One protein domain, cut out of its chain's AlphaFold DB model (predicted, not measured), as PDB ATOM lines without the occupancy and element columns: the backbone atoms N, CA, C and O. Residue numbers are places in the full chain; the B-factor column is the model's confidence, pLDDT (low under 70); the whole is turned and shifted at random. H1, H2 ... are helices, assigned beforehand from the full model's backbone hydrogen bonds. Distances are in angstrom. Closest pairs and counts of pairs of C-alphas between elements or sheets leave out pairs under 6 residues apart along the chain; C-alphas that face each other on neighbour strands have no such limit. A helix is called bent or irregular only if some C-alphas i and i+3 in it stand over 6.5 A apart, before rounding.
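What this domain is: This is residues 4 to 76 and 84 to 131 of the 184 residues of an uncharacterized protein of Bacillus sp. HBCD-sjtu (UniProt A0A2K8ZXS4). H2 is the middle of a loose, elongated set of helices: arm H5a of the long, nearly straight helix H5 packs on one side of it, and H7 of the hairpin H6 and H7 packs on another. H1 crosses arm H5b, short H3 and H4 sit at one end, and residues 32 to 39 and 66 to 76 stick out at opposite ends. The printed part has 121 residues with seven named helices, H1 to H7 in order, and no named strand: all helix. It is loose, with a radius of gyration of the C-alphas of 17.5 A, and spans 61 by 34 by 19 A.

Where its parts are: Find C-alpha 4 at (85.235, 159.712, 157.643); there H1 begins, residues 4 to 13, 14.2 A long. H2 follows at residues 15 to 24, 14.4 A, then H3 at 28 to 31 and H4 at 38 to 41. H5, residues 45 to 70, was assigned as one helix by its hydrogen bonds but is bent: C-alphas 55 and 58 are 6.5 A apart, between arms H5a, 45 to 55, and H5b, 58 to 70. H6, residues 86 to 101, 23.7 A, has a kink of 26 degrees near residue 95. H7, residues 108 to 127, 28.7 A, ends at C-alpha 127, (100.323, 179.436, 144.379).

How they stand to each other: H1 touches H5b at a steep tilt of 57 degrees, closest at the C-alphas of Ser 12 and Pro 58, 5.0 A. H2 touches H5a, Ser 15 to Phe 55, 5.0 A between C-alphas, and the hub H7, Gln 24 to Ser 109, 4.8 A; both tilts are a shallow 23 degrees, opposite ways. H3 touches H4, with the C-alphas of Val 31 and Leu 41 6.3 A apart. Residues 86 to 93 of H6 touch H7, closest at the C-alphas of Leu 90 and Ile 124, 6.9 A. Every O i to N i+4 pair is within hydrogen-bond range in H1, H2, H5a, H5b and H7, but 6 of 12 in H6; H3 and H4 are too short for one.

The domain as a whole: The C-alphas of Glu 34 and Asn 76 are the farthest apart, 61.0 A. Residues 77 to 83 are not printed; C-alphas 76 and 84 are 20.6 A apart across the cut. Of the links printed whole, none is long. Look for pLDDT under 70 at residues 31 to 36, 87, 96, 99 and 101 to 105 of this model.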
ATOM      1  N   TRP A   4      85.212 159.858 159.100       87.62
ATOM      2  CA  TRP A   4      85.235 159.712 157.643       87.62
ATOM      3  C   TRP A   4      85.666 160.976 156.887       87.62
ATOM      4  O   TRP A   4      86.380 160.869 155.902       87.62
ATOM      5  N   VAL A   5      85.306 162.178 157.361       90.81
ATOM      6  CA  VAL A   5      85.713 163.443 156.712       90.81
ATOM      7  C   VAL A   5      87.221 163.653 156.817       90.81
ATOM      8  O   VAL A   5      87.852 164.059 155.846       90.81
ATOM      9  N   LYS A   6      87.803 163.358 157.988       89.31
ATOM     10  CA  LYS A   6      89.251 163.471 158.197       89.31
ATOM     11  C   LYS A   6      90.003 162.476 157.313       89.31
ATOM     12  O   LYS A   6      90.989 162.856 156.698       89.31
ATOM     13  N   LEU A   7      89.498 161.244 157.207       91.31
ATOM     14  CA  LEU A   7      90.068 160.223 156.325       91.31
ATOM     15  C   LEU A   7      89.993 160.631 154.851       91.31
ATOM     16  O   LEU A   7      90.993 160.524 154.154       91.31
ATOM     17  N   THR A   8      88.855 161.150 154.377       92.88
ATOM     18  CA  THR A   8      88.729 161.633 152.992       92.88
ATOM     19  C   THR A   8      89.725 162.751 152.687       92.88
ATOM     20  O   THR A   8      90.378 162.704 151.648       92.88
ATOM     21  N   LEU A   9      89.874 163.729 153.590       91.25
ATOM     22  CA  LEU A   9      90.843 164.818 153.431       91.25
ATOM     23  C   LEU A   9      92.284 164.298 153.411       91.25
ATOM     24  O   LEU A   9      93.057 164.704 152.551       91.25
ATOM     25  N   PHE A  10      92.615 163.371 154.312       90.56
ATOM     26  CA  PHE A  10      93.928 162.735 154.365       90.56
ATOM     27  C   PHE A  10      94.229 161.967 153.074       90.56
ATOM     28  O   PHE A  10      95.206 162.252 152.402       90.56
ATOM     29  N   PHE A  11      93.377 161.036 152.646       91.44
ATOM     30  CA  PHE A  11      93.663 160.267 151.430       91.44
ATOM     31  C   PHE A  11      93.671 161.129 150.161       91.44
ATOM     32  O   PHE A  11      94.458 160.867 149.255       91.44
ATOM     33  N   SER A  12      92.849 162.181 150.094       91.75
ATOM     34  CA  SER A  12      92.881 163.121 148.970       91.75
ATOM     35  C   SER A  12      94.186 163.931 148.926       91.75
ATOM     36  O   SER A  12      94.690 164.174 147.828       91.75
ATOM     37  N   SER A  13      94.804 164.262 150.072       88.56
ATOM     38  CA  SER A  13      96.104 164.955 150.090       88.56
ATOM     39  C   SER A  13      97.258 164.095 149.561       88.56
ATOM     40  O   SER A  13      98.197 164.641 148.991       88.56
ATOM     41  N   PHE A  14      97.161 162.765 149.663       88.56
ATOM     42  CA  PHE A  14      98.105 161.819 149.046       88.56
ATOM     43  C   PHE A  14      97.782 161.486 147.583       88.56
ATOM     44  O   PHE A  14      98.535 160.757 146.939       88.56
ATOM     45  N   SER A  15      96.693 162.014 147.019       90.88
ATOM     46  CA  SER A  15      96.298 161.670 145.651       90.88
ATOM     47  C   SER A  15      97.349 161.965 144.572       90.88
ATOM     48  O   SER A  15      97.494 161.119 143.685       90.88
ATOM     49  N   PRO A  16      98.159 163.046 144.639       87.94
ATOM     50  CA  PRO A  16      99.226 163.248 143.662       87.94
ATOM     51  C   PRO A  16     100.252 162.106 143.674       87.94
ATOM     52  O   PRO A  16     100.695 161.668 142.617       87.94
ATOM     53  N   LEU A  17     100.570 161.563 144.855       87.50
ATOM     54  CA  LEU A  17     101.481 160.427 145.002       87.50
ATOM     55  C   LEU A  17     100.897 159.151 144.380       87.50
ATOM     56  O   LEU A  17     101.591 158.470 143.631       87.50
ATOM     57  N   PHE A  18      99.622 158.841 144.637       91.44
ATOM     58  CA  PHE A  18      98.971 157.670 144.031       91.44
ATOM     59  C   PHE A  18      98.956 157.752 142.504       91.44
ATOM     60  O   PHE A  18      99.182 156.750 141.827       91.44
ATOM     61  N   PHE A  19      98.750 158.952 141.957       91.12
ATOM     62  CA  PHE A  19      98.794 159.173 140.517       91.12
ATOM     63  C   PHE A  19     100.203 158.985 139.939       91.12
ATOM     64  O   PHE A  19     100.368 158.321 138.920       91.12
ATOM     65  N   ILE A  20     101.229 159.503 140.617       89.44
ATOM     66  CA  ILE A  20     102.633 159.314 140.231       89.44
ATOM     67  C   ILE A  20     102.998 157.823 140.186       89.44
ATOM     68  O   ILE A  20     103.521 157.353 139.176       89.44
ATOM     69  N   ILE A  21     102.675 157.064 141.238       88.81
ATOM     70  CA  ILE A  21     102.971 155.623 141.309       88.81
ATOM     71  C   ILE A  21     102.191 154.854 140.229       88.81
ATOM     72  O   ILE A  21     102.711 153.915 139.626       88.81
ATOM     73  N   PHE A  22     100.955 155.269 139.933       91.38
ATOM     74  CA  PHE A  22     100.177 154.704 138.830       91.38
ATOM     75  C   PHE A  22     100.886 154.875 137.476       91.38
ATOM     76  O   PHE A  22     100.969 153.908 136.721       91.38
ATOM     77  N   ILE A  23     101.438 156.061 137.193       89.88
ATOM     78  CA  ILE A  23     102.202 156.326 135.964       89.88
ATOM     79  C   ILE A  23     103.509 155.529 135.925       89.88
ATOM     80  O   ILE A  23     103.828 154.955 134.885       89.88
ATOM     81  N   GLN A  24     104.238 155.432 137.042       88.38
ATOM     82  CA  GLN A  24     105.473 154.633 137.126       88.38
ATOM     83  C   GLN A  24     105.246 153.164 136.762       88.38
ATOM     84  O   GLN A  24     106.086 152.532 136.122       88.38
ATOM     85  N   ASN A  25     104.078 152.632 137.118       89.50
ATOM     86  CA  ASN A  25     103.698 151.254 136.834       89.50
ATOM     87  C   ASN A  25     103.347 150.998 135.350       89.50
ATOM     88  O   ASN A  25     103.135 149.842 134.975       89.50
ATOM     89  N   ILE A  26     103.280 152.027 134.496       88.81
ATOM     90  CA  ILE A  26     103.059 151.879 133.050       88.81
ATOM     91  C   ILE A  26     104.368 151.472 132.366       88.81
ATOM     92  O   ILE A  26     105.396 152.132 132.496       88.81
ATOM     93  N   ASN A  27     104.334 150.396 131.584       86.88
ATOM     94  CA  ASN A  27     105.468 149.917 130.806       86.88
ATOM     95  C   ASN A  27     105.450 150.504 129.384       86.88
ATOM     96  O   ASN A  27     105.021 149.851 128.433       86.88
ATOM     97  N   PHE A  28     105.935 151.738 129.233       80.06
ATOM     98  CA  PHE A  28     105.973 152.422 127.932       80.06
ATOM     99  C   PHE A  28     106.857 151.725 126.884       80.06
ATOM    100  O   PHE A  28     106.592 151.835 125.690       80.06
ATOM    101  N   GLU A  29     107.876 150.972 127.299       77.56
ATOM    102  CA  GLU A  29     108.788 150.290 126.371       77.56
ATOM    103  C   GLU A  29     108.117 149.121 125.642       77.56
ATOM    104  O   GLU A  29     108.363 148.904 124.453       77.56
ATOM    105  N   LYS A  30     107.239 148.379 126.332       73.31
ATOM    106  CA  LYS A  30     106.486 147.269 125.728       73.31
ATOM    107  C   LYS A  30     105.331 147.742 124.848       73.31
ATOM    108  O   LYS A  30     104.977 147.044 123.906       73.31
ATOM    109  N   VAL A  31     104.777 148.926 125.115       67.50
ATOM    110  CA  VAL A  31     103.676 149.510 124.326       67.50
ATOM    111  C   VAL A  31     104.103 149.827 122.886       67.50
ATOM    112  O   VAL A  31     103.288 149.703 121.977       67.50
ATOM    113  N   ASN A  32     105.377 150.163 122.653       63.28
ATOM    114  CA  ASN A  32     105.890 150.494 121.318       63.28
ATOM    115  C   ASN A  32     106.120 149.279 120.394       63.28
ATOM    116  O   ASN A  32     106.385 149.473 119.210       63.28
ATOM    117  N   LYS A  33     106.039 148.039 120.894       66.25
ATOM    118  CA  LYS A  33     106.258 146.810 120.109       66.25
ATOM    119  C   LYS A  33     104.939 146.040 119.945       66.25
ATOM    120  O   LYS A  33     104.650 145.134 120.711       66.25
ATOM    121  N   GLU A  34     104.132 146.468 118.976       62.75
ATOM    122  CA  GLU A  34     103.026 145.744 118.311       62.75
ATOM    123  C   GLU A  34     102.212 144.715 119.132       62.75
ATOM    124  O   GLU A  34     102.362 143.505 118.988       62.75
ATOM    125  N   ASN A  35     101.310 145.219 119.981       62.84
ATOM    126  CA  ASN A  35      99.900 144.814 120.151       62.84
ATOM    127  C   ASN A  35      99.390 145.447 121.452       62.84
ATOM    128  O   ASN A  35      99.899 145.158 122.536       62.84
ATOM    129  N   PHE A  36      98.384 146.320 121.364       66.12
ATOM    130  CA  PHE A  36      97.846 147.036 122.522       66.12
ATOM    131  C   PHE A  36      97.008 146.089 123.395       66.12
ATOM    132  O   PHE A  36      95.792 145.992 123.250       66.12
ATOM    133  N   ASN A  37      97.667 145.359 124.296       72.75
ATOM    134  CA  ASN A  37      97.011 144.552 125.318       72.75
ATOM    135  C   ASN A  37      97.190 145.212 126.693       72.75
ATOM    136  O   ASN A  37      98.307 145.517 127.113       72.75
ATOM    137  N   ILE A  38      96.082 145.411 127.411       70.88
ATOM    138  CA  ILE A  38      96.046 146.020 128.750       70.88
ATOM    139  C   ILE A  38      96.914 145.233 129.741       70.88
ATOM    140  O   ILE A  38      97.520 145.827 130.631       70.88
ATOM    141  N   ASP A  39      97.024 143.914 129.568       73.56
ATOM    142  CA  ASP A  39      97.849 143.077 130.444       73.56
ATOM    143  C   ASP A  39      99.362 143.294 130.226       73.56
ATOM    144  O   ASP A  39     100.162 142.968 131.099       73.56
ATOM    145  N   ILE A  40      99.764 143.889 129.096       80.12
ATOM    146  CA  ILE A  40     101.160 144.237 128.778       80.12
ATOM    147  C   ILE A  40     101.477 145.688 129.193       80.12
ATOM    148  O   ILE A  40     102.638 146.022 129.443       80.12
ATOM    149  N   LEU A  41     100.448 146.539 129.304       85.12
ATOM    150  CA  LEU A  41     100.570 147.968 129.604       85.12
ATOM    151  C   LEU A  41     101.113 148.246 131.009       85.12
ATOM    152  O   LEU A  41     101.849 149.210 131.194       85.12
ATOM    153  N   PHE A  42     100.755 147.431 132.001       87.38
ATOM    154  CA  PHE A  42     101.146 147.648 133.395       87.38
ATOM    155  C   PHE A  42     102.141 146.590 133.865       87.38
ATOM    156  O   PHE A  42     101.936 145.403 133.623       87.38
ATOM    157  N   GLN A  43     103.181 146.999 134.602       86.00
ATOM    158  CA  GLN A  43     104.117 146.053 135.223       86.00
ATOM    159  C   GLN A  43     103.384 145.121 136.200       86.00
ATOM    160  O   GLN A  43     103.604 143.912 136.199       86.00
ATOM    161  N   SER A  44     102.470 145.681 136.997       88.94
ATOM    162  CA  SER A  44     101.528 144.920 137.814       88.94
ATOM    163  C   SER A  44     100.123 145.501 137.709       88.94
ATOM    164  O   SER A  44      99.852 146.619 138.157       88.94
ATOM    165  N   LYS A  45      99.193 144.717 137.160       90.25
ATOM    166  CA  LYS A  45      97.773 145.081 137.038       90.25
ATOM    167  C   LYS A  45      97.134 145.396 138.392       90.25
ATOM    168  O   LYS A  45      96.389 146.364 138.510       90.25
ATOM    169  N   TYR A  46      97.458 144.616 139.423       91.94
ATOM    170  CA  TYR A  46      96.907 144.803 140.766       91.94
ATOM    171  C   TYR A  46      97.359 146.123 141.394       91.94
ATOM    172  O   TYR A  46      96.537 146.835 141.965       91.94
ATOM    173  N   ILE A  47      98.638 146.483 141.230       91.06
ATOM    174  CA  ILE A  47      99.163 147.772 141.700       91.06
ATOM    175  C   ILE A  47      98.500 148.918 140.929       91.06
ATOM    176  O   ILE A  47      98.071 149.888 141.550       91.06
ATOM    177  N   ALA A  48      98.340 148.787 139.605       92.25
ATOM    178  CA  ALA A  48      97.680 149.807 138.788       92.25
ATOM    179  C   ALA A  48      96.253 150.079 139.279       92.25
ATOM    180  O   ALA A  48      95.888 151.222 139.542       92.25
ATOM    181  N   ILE A  49      95.464 149.015 139.454       94.25
ATOM    182  CA  ILE A  49      94.075 149.106 139.915       94.25
ATOM    183  C   ILE A  49      94.021 149.703 141.323       94.25
ATOM    184  O   ILE A  49      93.236 150.619 141.562       94.25
ATOM    185  N   ALA A  50      94.870 149.239 142.243       95.31
ATOM    186  CA  ALA A  50      94.904 149.748 143.611       95.31
ATOM    187  C   ALA A  50      95.239 151.248 143.660       95.31
ATOM    188  O   ALA A  50      94.523 152.013 144.307       95.31
ATOM    189  N   MET A  51      96.280 151.686 142.945       94.50
ATOM    190  CA  MET A  51      96.679 153.097 142.902       94.50
ATOM    191  C   MET A  51      95.628 153.968 142.215       94.50
ATOM    192  O   MET A  51      95.328 155.061 142.693       94.50
ATOM    193  N   PHE A  52      95.002 153.472 141.147       95.19
ATOM    194  CA  PHE A  52      93.922 154.184 140.470       95.19
ATOM    195  C   PHE A  52      92.698 154.361 141.380       95.19
ATOM    196  O   PHE A  52      92.148 155.455 141.480       95.19
ATOM    197  N   ILE A  53      92.306 153.317 142.114       96.62
ATOM    198  CA  ILE A  53      91.219 153.381 143.099       96.62
ATOM    199  C   ILE A  53      91.549 154.385 144.213       96.62
ATOM    200  O   ILE A  53      90.706 155.222 144.552       96.62
ATOM    201  N   LEU A  54      92.769 154.338 144.755       95.56
ATOM    202  CA  LEU A  54      93.238 155.264 145.791       95.56
ATOM    203  C   LEU A  54      93.358 156.708 145.291       95.56
ATOM    204  O   LEU A  54      93.214 157.637 146.080       95.56
ATOM    205  N   PHE A  55      93.561 156.917 143.994       95.50
ATOM    206  CA  PHE A  55      93.507 158.239 143.381       95.50
ATOM    207  C   PHE A  55      92.062 158.737 143.204       95.50
ATOM    208  O   PHE A  55      91.737 159.863 143.585       95.50
ATOM    209  N   VAL A  56      91.174 157.913 142.642       96.94
ATOM    210  CA  VAL A  56      89.826 158.342 142.232       96.94
ATOM    211  C   VAL A  56      88.865 158.458 143.414       96.94
ATOM    212  O   VAL A  56      88.185 159.478 143.549       96.94
ATOM    213  N   ILE A  57      88.790 157.443 144.285       96.38
ATOM    214  CA  ILE A  57      87.759 157.383 145.336       96.38
ATOM    215  C   ILE A  57      87.857 158.567 146.313       96.38
ATOM    216  O   ILE A  57      86.839 159.237 146.516       96.38
ATOM    217  N   PRO A  58      89.023 158.891 146.909       95.31
ATOM    218  CA  PRO A  58      89.116 159.981 147.879       95.31
ATOM    219  C   PRO A  58      88.788 161.345 147.274       95.31
ATOM    220  O   PRO A  58      88.096 162.141 147.906       95.31
ATOM    221  N   ASN A  59      89.218 161.599 146.035       95.31
ATOM    222  CA  ASN A  59      88.935 162.851 145.333       95.31
ATOM    223  C   ASN A  59      87.451 162.982 144.970       95.31
ATOM    224  O   ASN A  59      86.862 164.049 145.161       95.31
ATOM    225  N   LEU A  60      86.809 161.890 144.542       95.94
ATOM    226  CA  LEU A  60      85.365 161.873 144.313       95.94
ATOM    227  C   LEU A  60      84.595 162.120 145.618       95.94
ATOM    228  O   LEU A  60      83.668 162.933 145.657       95.94
ATOM    229  N   MET A  61      84.999 161.469 146.713       94.00
ATOM    230  CA  MET A  61      84.412 161.693 148.036       94.00
ATOM    231  C   MET A  61      84.602 163.137 148.513       94.00
ATOM    232  O   MET A  61      83.663 163.712 149.069       94.00
ATOM    233  N   LEU A  62      85.773 163.738 148.281       94.00
ATOM    234  CA  LEU A  62      86.053 165.133 148.624       94.00
ATOM    235  C   LEU A  62      85.153 166.090 147.832       94.00
ATOM    236  O   LEU A  62      84.537 166.987 148.410       94.00
ATOM    237  N   MET A  63      85.013 165.856 146.526       94.75
ATOM    238  CA  MET A  63      84.126 166.634 145.666       94.75
ATOM    239  C   MET A  63      82.674 166.567 146.164       94.75
ATOM    240  O   MET A  63      82.029 167.601 146.365       94.75
ATOM    241  N   LEU A  64      82.166 165.363 146.447       93.31
ATOM    242  CA  LEU A  64      80.822 165.166 147.004       93.31
ATOM    243  C   LEU A  64      80.655 165.835 148.374       93.31
ATOM    244  O   LEU A  64      79.584 166.371 148.676       93.31
ATOM    245  N   LEU A  65      81.698 165.816 149.205       92.75
ATOM    246  CA  LEU A  65      81.708 166.485 150.500       92.75
ATOM    247  C   LEU A  65      81.542 167.998 150.338       92.75
ATOM    248  O   LEU A  65      80.660 168.571 150.980       92.75
ATOM    249  N   PHE A  66      82.298 168.636 149.442       91.88
ATOM    250  CA  PHE A  66      82.165 170.071 149.177       91.88
ATOM    251  C   PHE A  66      80.800 170.440 148.590       91.88
ATOM    252  O   PHE A  66      80.188 171.408 149.050       91.88
ATOM    253  N   PHE A  67      80.265 169.644 147.660       91.50
ATOM    254  CA  PHE A  67      78.908 169.856 147.146       91.50
ATOM    255  C   PHE A  67      77.850 169.773 148.250       91.50
ATOM    256  O   PHE A  67      76.943 170.603 148.306       91.50
ATOM    257  N   ARG A  68      77.966 168.802 149.162       89.56
ATOM    258  CA  ARG A  68      77.043 168.666 150.298       89.56
ATOM    259  C   ARG A  68      77.190 169.799 151.305       89.56
ATOM    260  O   ARG A  68      76.181 170.233 151.853       89.56
ATOM    261  N   CYS A  69      78.406 170.278 151.548       87.88
ATOM    262  CA  CYS A  69      78.653 171.413 152.435       87.88
ATOM    263  C   CYS A  69      78.011 172.698 151.906       87.88
ATOM    264  O   CYS A  69      77.351 173.388 152.678       87.88
ATOM    265  N   LYS A  70      78.117 172.974 150.600       86.69
ATOM    266  CA  LYS A  70      77.517 174.168 149.977       86.69
ATOM    267  C   LYS A  70      75.983 174.188 149.997       86.69
ATOM    268  O   LYS A  70      75.401 175.258 149.899       86.69
ATOM    269  N   LYS A  71      75.325 173.031 150.135       85.38
ATOM    270  CA  LYS A  71      73.856 172.923 150.249       85.38
ATOM    271  C   LYS A  71      73.320 173.172 151.664       85.38
ATOM    272  O   LYS A  71      72.110 173.176 151.857       85.38
ATOM    273  N   ARG A  72      74.194 173.303 152.666       84.56
ATOM    274  CA  ARG A  72      73.785 173.579 154.050       84.56
ATOM    275  C   ARG A  72      73.572 175.073 154.258       84.56
ATOM    276  O   ARG A  72      74.069 175.886 153.487       84.56
ATOM    277  N   THR A  73      72.868 175.418 155.331       82.62
ATOM    278  CA  THR A  73      72.694 176.811 155.737       82.62
ATOM    279  C   THR A  73      74.062 177.469 155.979       82.62
ATOM    280  O   THR A  73      74.880 176.936 156.747       82.62
ATOM    281  N   PRO A  74      74.356 178.593 155.299       85.06
ATOM    282  CA  PRO A  74      75.624 179.285 155.467       85.06
ATOM    283  C   PRO A  74      75.728 179.837 156.890       85.06
ATOM    284  O   PRO A  74      74.742 180.266 157.482       85.06
ATOM    285  N   HIS A  75      76.938 179.808 157.444       83.38
ATOM    286  CA  HIS A  75      77.241 180.483 158.701       83.38
ATOM    287  C   HIS A  75      77.930 181.800 158.368       83.38
ATOM    288  O   HIS A  75      79.068 181.787 157.894       83.38
ATOM    289  N   ASN A  76      77.255 182.918 158.613       83.62
ATOM    290  CA  ASN A  76      77.841 184.235 158.399       83.62
ATOM    291  C   ASN A  76      78.904 184.487 159.471       83.62
ATOM    292  O   ASN A  76      78.632 184.378 160.666       83.62
ATOM    293  N   HIS A  84      97.760 183.362 155.344       71.25
ATOM    294  CA  HIS A  84      97.944 182.373 154.289       71.25
ATOM    295  C   HIS A  84      98.584 181.111 154.874       71.25
ATOM    296  O   HIS A  84      99.686 181.162 155.407       71.25
ATOM    297  N   LYS A  85      97.908 179.964 154.742       76.00
ATOM    298  CA  LYS A  85      98.430 178.646 155.160       76.00
ATOM    299  C   LYS A  85      98.981 177.804 154.008       76.00
ATOM    300  O   LYS A  85      99.236 176.614 154.166       76.00
ATOM    301  N   ASN A  86      99.170 178.406 152.836       73.25
ATOM    302  CA  ASN A  86      99.660 177.693 151.655       73.25
ATOM    303  C   ASN A  86     101.100 177.180 151.856       73.25
ATOM    304  O   ASN A  86     101.443 176.128 151.325       73.25
ATOM    305  N   ASN A  87     101.905 177.857 152.682       68.19
ATOM    306  CA  ASN A  87     103.282 177.456 152.995       68.19
ATOM    307  C   ASN A  87     103.348 176.098 153.720       68.19
ATOM    308  O   ASN A  87     104.267 175.315 153.483       68.19
ATOM    309  N   ASP A  88     102.335 175.762 154.529       74.50
ATOM    310  CA  ASP A  88     102.251 174.467 155.220       74.50
ATOM    311  C   ASP A  88     102.108 173.302 154.222       74.50
ATOM    312  O   ASP A  88     102.621 172.204 154.449       74.50
ATOM    313  N   VAL A  89     101.446 173.547 153.083       72.50
ATOM    314  CA  VAL A  89     101.240 172.550 152.020       72.50
ATOM    315  C   VAL A  89     102.564 172.185 151.344       72.50
ATOM    316  O   VAL A  89     102.780 171.024 151.002       72.50
ATOM    317  N   LEU A  90     103.481 173.143 151.192       70.12
ATOM    318  CA  LEU A  90     104.797 172.891 150.598       70.12
ATOM    319  C   LEU A  90     105.682 172.034 151.498       70.12
ATOM    320  O   LEU A  90     106.266 171.061 151.021       70.12
ATOM    321  N   ASN A  91     105.731 172.348 152.794       73.94
ATOM    322  CA  ASN A  91     106.465 171.540 153.773       73.94
ATOM    323  C   ASN A  91     105.957 170.098 153.787       73.94
ATOM    324  O   ASN A  91     106.741 169.152 153.840       73.94
ATOM    325  N   TYR A  92     104.640 169.930 153.680       73.88
ATOM    326  CA  TYR A  92     104.021 168.620 153.592       73.88
ATOM    327  C   TYR A  92     104.462 167.850 152.336       73.88
ATOM    328  O   TYR A  92     104.839 166.685 152.432       73.88
ATOM    329  N   ILE A  93     104.519 168.497 151.172       72.94
ATOM    330  CA  ILE A  93     104.931 167.848 149.914       72.94
ATOM    331  C   ILE A  93     106.430 167.572 149.855       72.94
ATOM    332  O   ILE A  93     106.836 166.558 149.288       72.94
ATOM    333  N   ALA A  94     107.261 168.404 150.481       71.94
ATOM    334  CA  ALA A  94     108.689 168.132 150.599       71.94
ATOM    335  C   ALA A  94     108.957 166.763 151.257       71.94
ATOM    336  O   ALA A  94     109.897 166.069 150.873       71.94
ATOM    337  N   THR A  95     108.085 166.303 152.165       74.06
ATOM    338  CA  THR A  95     108.201 164.956 152.758       74.06
ATOM    339  C   THR A  95     107.932 163.819 151.768       74.06
ATOM    340  O   THR A  95     108.412 162.705 151.972       74.06
ATOM    341  N   TYR A  96     107.229 164.086 150.664       69.69
ATOM    342  CA  TYR A  96     106.973 163.118 149.593       69.69
ATOM    343  C   TYR A  96     108.146 162.971 148.624       69.69
ATOM    344  O   TYR A  96     108.233 161.969 147.915       69.69
ATOM    345  N   LEU A  97     109.072 163.932 148.620       72.69
ATOM    346  CA  LEU A  97     110.260 163.886 147.774       72.69
ATOM    347  C   LEU A  97     111.182 162.726 148.149       72.69
ATOM    348  O   LEU A  97     111.697 162.051 147.267       72.69
ATOM    349  N   ILE A  98     111.369 162.464 149.445       70.50
ATOM    350  CA  ILE A  98     112.268 161.409 149.942       70.50
ATOM    351  C   ILE A  98     111.874 160.017 149.413       70.50
ATOM    352  O   ILE A  98     112.718 159.355 148.799       70.50
ATOM    353  N   PRO A  99     110.623 159.545 149.604       63.47
ATOM    354  CA  PRO A  99     110.215 158.265 149.044       63.47
ATOM    355  C   PRO A  99     110.237 158.290 147.515       63.47
ATOM    356  O   PRO A  99     110.632 157.292 146.927       63.47
ATOM    357  N   PHE A 100     109.912 159.417 146.871       70.44
ATOM    358  CA  PHE A 100     109.994 159.536 145.415       70.44
ATOM    359  C   PHE A 100     111.422 159.322 144.878       70.44
ATOM    360  O   PHE A 100     111.624 158.500 143.989       70.44
ATOM    361  N   PHE A 101     112.423 160.004 145.442       68.44
ATOM    362  CA  PHE A 101     113.828 159.893 145.021       68.44
ATOM    363  C   PHE A 101     114.445 158.520 145.300       68.44
ATOM    364  O   PHE A 101     115.481 158.183 144.732       68.44
ATOM    365  N   SER A 102     113.819 157.724 146.167       64.75
ATOM    366  CA  SER A 102     114.260 156.359 146.453       64.75
ATOM    367  C   SER A 102     113.846 155.366 145.354       64.75
ATOM    368  O   SER A 102     114.377 154.255 145.306       64.75
ATOM    369  N   PHE A 103     112.932 155.745 144.451       62.88
ATOM    370  CA  PHE A 103     112.598 154.955 143.267       62.88
ATOM    371  C   PHE A 103     113.635 155.198 142.161       62.88
ATOM    372  O   PHE A 103     113.961 156.334 141.825       62.88
ATOM    373  N   LYS A 104     114.189 154.115 141.605       61.31
ATOM    374  CA  LYS A 104     115.213 154.180 140.551       61.31
ATOM    375  C   LYS A 104     114.634 154.827 139.293       61.31
ATOM    376  O   LYS A 104     113.600 154.380 138.823       61.31
ATOM    377  N   THR A 105     115.327 155.809 138.722       64.31
ATOM    378  CA  THR A 105     114.942 156.488 137.473       64.31
ATOM    379  C   THR A 105     115.575 155.807 136.262       64.31
ATOM    380  O   THR A 105     116.501 156.343 135.653       64.31
ATOM    381  N   ASN A 106     115.118 154.599 135.941       75.25
ATOM    382  CA  ASN A 106     115.724 153.803 134.869       75.25
ATOM    383  C   ASN A 106     114.831 153.676 133.634       75.25
ATOM    384  O   ASN A 106     115.283 153.146 132.623       75.25
ATOM    385  N   THR A 107     113.585 154.138 133.707       83.88
ATOM    386  CA  THR A 107     112.591 153.948 132.650       83.88
ATOM    387  C   THR A 107     111.933 155.263 132.233       83.88
ATOM    388  O   THR A 107     111.953 156.262 132.955       83.88
ATOM    389  N   ILE A 108     111.308 155.269 131.050       86.94
ATOM    390  CA  ILE A 108     110.538 156.422 130.552       86.94
ATOM    391  C   ILE A 108     109.393 156.781 131.514       86.94
ATOM    392  O   ILE A 108     109.101 157.964 131.699       86.94
ATOM    393  N   SER A 109     108.763 155.793 132.162       86.94
ATOM    394  CA  SER A 109     107.708 156.059 133.147       86.94
ATOM    395  C   SER A 109     108.239 156.816 134.363       86.94
ATOM    396  O   SER A 109     107.557 157.724 134.839       86.94
ATOM    397  N   ASP A 110     109.465 156.531 134.812       86.56
ATOM    398  CA  ASP A 110     110.104 157.274 135.903       86.56
ATOM    399  C   ASP A 110     110.378 158.734 135.517       86.56
ATOM    400  O   ASP A 110     110.144 159.640 136.318       86.56
ATOM    401  N   LEU A 111     110.819 158.985 134.277       88.00
ATOM    402  CA  LEU A 111     111.051 160.343 133.771       88.00
ATOM    403  C   LEU A 111     109.746 161.150 133.690       88.00
ATOM    404  O   LEU A 111     109.708 162.318 134.090       88.00
ATOM    405  N   ILE A 112     108.665 160.531 133.202       89.38
ATOM    406  CA  ILE A 112     107.334 161.154 133.154       89.38
ATOM    407  C   ILE A 112     106.849 161.448 134.577       89.38
ATOM    408  O   ILE A 112     106.393 162.557 134.855       89.38
ATOM    409  N   ALA A 113     106.989 160.488 135.491       88.00
ATOM    410  CA  ALA A 113     106.622 160.634 136.893       88.00
ATOM    411  C   ALA A 113     107.395 161.771 137.585       88.00
ATOM    412  O   ALA A 113     106.794 162.577 138.297       88.00
ATOM    413  N   PHE A 114     108.700 161.889 137.329       85.81
ATOM    414  CA  PHE A 114     109.532 162.976 137.852       85.81
ATOM    415  C   PHE A 114     109.134 164.337 137.284       85.81
ATOM    416  O   PHE A 114     108.988 165.307 138.027       85.81
ATOM    417  N   THR A 115     108.888 164.410 135.977       88.50
ATOM    418  CA  THR A 115     108.415 165.642 135.332       88.50
ATOM    419  C   THR A 115     107.076 166.079 135.921       88.50
ATOM    420  O   THR A 115     106.882 167.250 136.246       88.50
ATOM    421  N   LEU A 116     106.163 165.130 136.132       88.44
ATOM    422  CA  LEU A 116     104.861 165.387 136.733       88.44
ATOM    423  C   LEU A 116     104.985 165.883 138.182       88.44
ATOM    424  O   LEU A 116     104.301 166.834 138.564       88.44
ATOM    425  N   LEU A 117     105.897 165.302 138.964       85.75
ATOM    426  CA  LEU A 117     106.227 165.781 140.304       85.75
ATOM    427  C   LEU A 117     106.727 167.234 140.281       85.75
ATOM    428  O   LEU A 117     106.244 168.050 141.066       85.75
ATOM    429  N   LEU A 118     107.641 167.581 139.369       86.19
ATOM    430  CA  LEU A 118     108.141 168.953 139.217       86.19
ATOM    431  C   LEU A 118     107.033 169.942 138.835       86.19
ATOM    432  O   LEU A 118     107.002 171.054 139.364       86.19
ATOM    433  N   VAL A 119     106.103 169.549 137.964       88.69
ATOM    434  CA  VAL A 119     104.945 170.383 137.600       88.69
ATOM    435  C   VAL A 119     104.043 170.621 138.813       88.69
ATOM    436  O   VAL A 119     103.679 171.766 139.079       88.69
ATOM    437  N   ILE A 120     103.728 169.577 139.587       85.69
ATOM    438  CA  ILE A 120     102.927 169.711 140.817       85.69
ATOM    439  C   ILE A 120     103.622 170.647 141.808       85.69
ATOM    440  O   ILE A 120     102.991 171.569 142.324       85.69
ATOM    441  N   LEU A 121     104.921 170.445 142.043       82.44
ATOM    442  CA  LEU A 121     105.713 171.311 142.914       82.44
ATOM    443  C   LEU A 121     105.678 172.758 142.435       82.44
ATOM    444  O   LEU A 121     105.433 173.646 143.241       82.44
ATOM    445  N   SER A 122     105.851 172.990 141.134       83.12
ATOM    446  CA  SER A 122     105.846 174.332 140.546       83.12
ATOM    447  C   SER A 122     104.505 175.034 140.750       83.12
ATOM    448  O   SER A 122     104.476 176.170 141.216       83.12
ATOM    449  N   ILE A 123     103.387 174.348 140.477       85.19
ATOM    450  CA  ILE A 123     102.034 174.895 140.683       85.19
ATOM    451  C   ILE A 123     101.848 175.318 142.141       85.19
ATOM    452  O   ILE A 123     101.338 176.402 142.421       85.19
ATOM    453  N   ILE A 124     102.256 174.472 143.081       81.38
ATOM    454  CA  ILE A 124     102.053 174.733 144.508       81.38
ATOM    455  C   ILE A 124     102.991 175.836 144.987       81.38
ATOM    456  O   ILE A 124     102.566 176.713 145.734       81.38
ATOM    457  N   TYR A 125     104.232 175.839 144.514       79.25
ATOM    458  CA  TYR A 125     105.240 176.834 144.846       79.25
ATOM    459  C   TYR A 125     104.848 178.241 144.377       79.25
ATOM    460  O   TYR A 125     104.950 179.197 145.148       79.25
ATOM    461  N   ILE A 126     104.305 178.351 143.161       79.62
ATOM    462  CA  ILE A 126     103.758 179.601 142.617       79.62
ATOM    463  C   ILE A 126     102.516 180.029 143.414       79.62
ATOM    464  O   ILE A 126     102.449 181.162 143.883       79.62
ATOM    465  N   ASN A 127     101.565 179.120 143.656       77.94
ATOM    466  CA  ASN A 127     100.323 179.436 144.379       77.94
ATOM    467  C   ASN A 127     100.520 179.728 145.878       77.94
ATOM    468  O   ASN A 127      99.649 180.319 146.522       77.94
ATOM    469  N   ALA A 128     101.638 179.301 146.462       76.75
ATOM    470  CA  ALA A 128     102.012 179.639 147.830       76.75
ATOM    471  C   ALA A 128     102.737 180.990 147.939       76.75
ATOM    472  O   ALA A 128     103.081 181.388 149.046       76.75
ATOM    473  N   ASN A 129     102.976 181.702 146.826       73.12
ATOM    474  CA  ASN A 129     103.809 182.912 146.773       73.12
ATOM    475  C   ASN A 129     105.217 182.709 147.367       73.12
ATOM    476  O   ASN A 129     105.864 183.672 147.767       73.12
ATOM    477  N   MET A 130     105.720 181.471 147.408       75.06
ATOM    478  CA  MET A 130     106.993 181.121 148.050       75.06
ATOM    479  C   MET A 130     108.200 181.193 147.111       75.06
ATOM    480  O   MET A 130     109.279 180.725 147.464       75.06
ATOM    481  N   PHE A 131     108.054 181.821 145.944       77.38
ATOM    482  CA  PHE A 131     109.114 181.936 144.937       77.38
ATOM    483  C   PHE A 131     110.395 182.622 145.428       77.38
ATOM    484  O   PHE A 131     111.456 182.480 144.821       77.38
TER     485      PHE A 131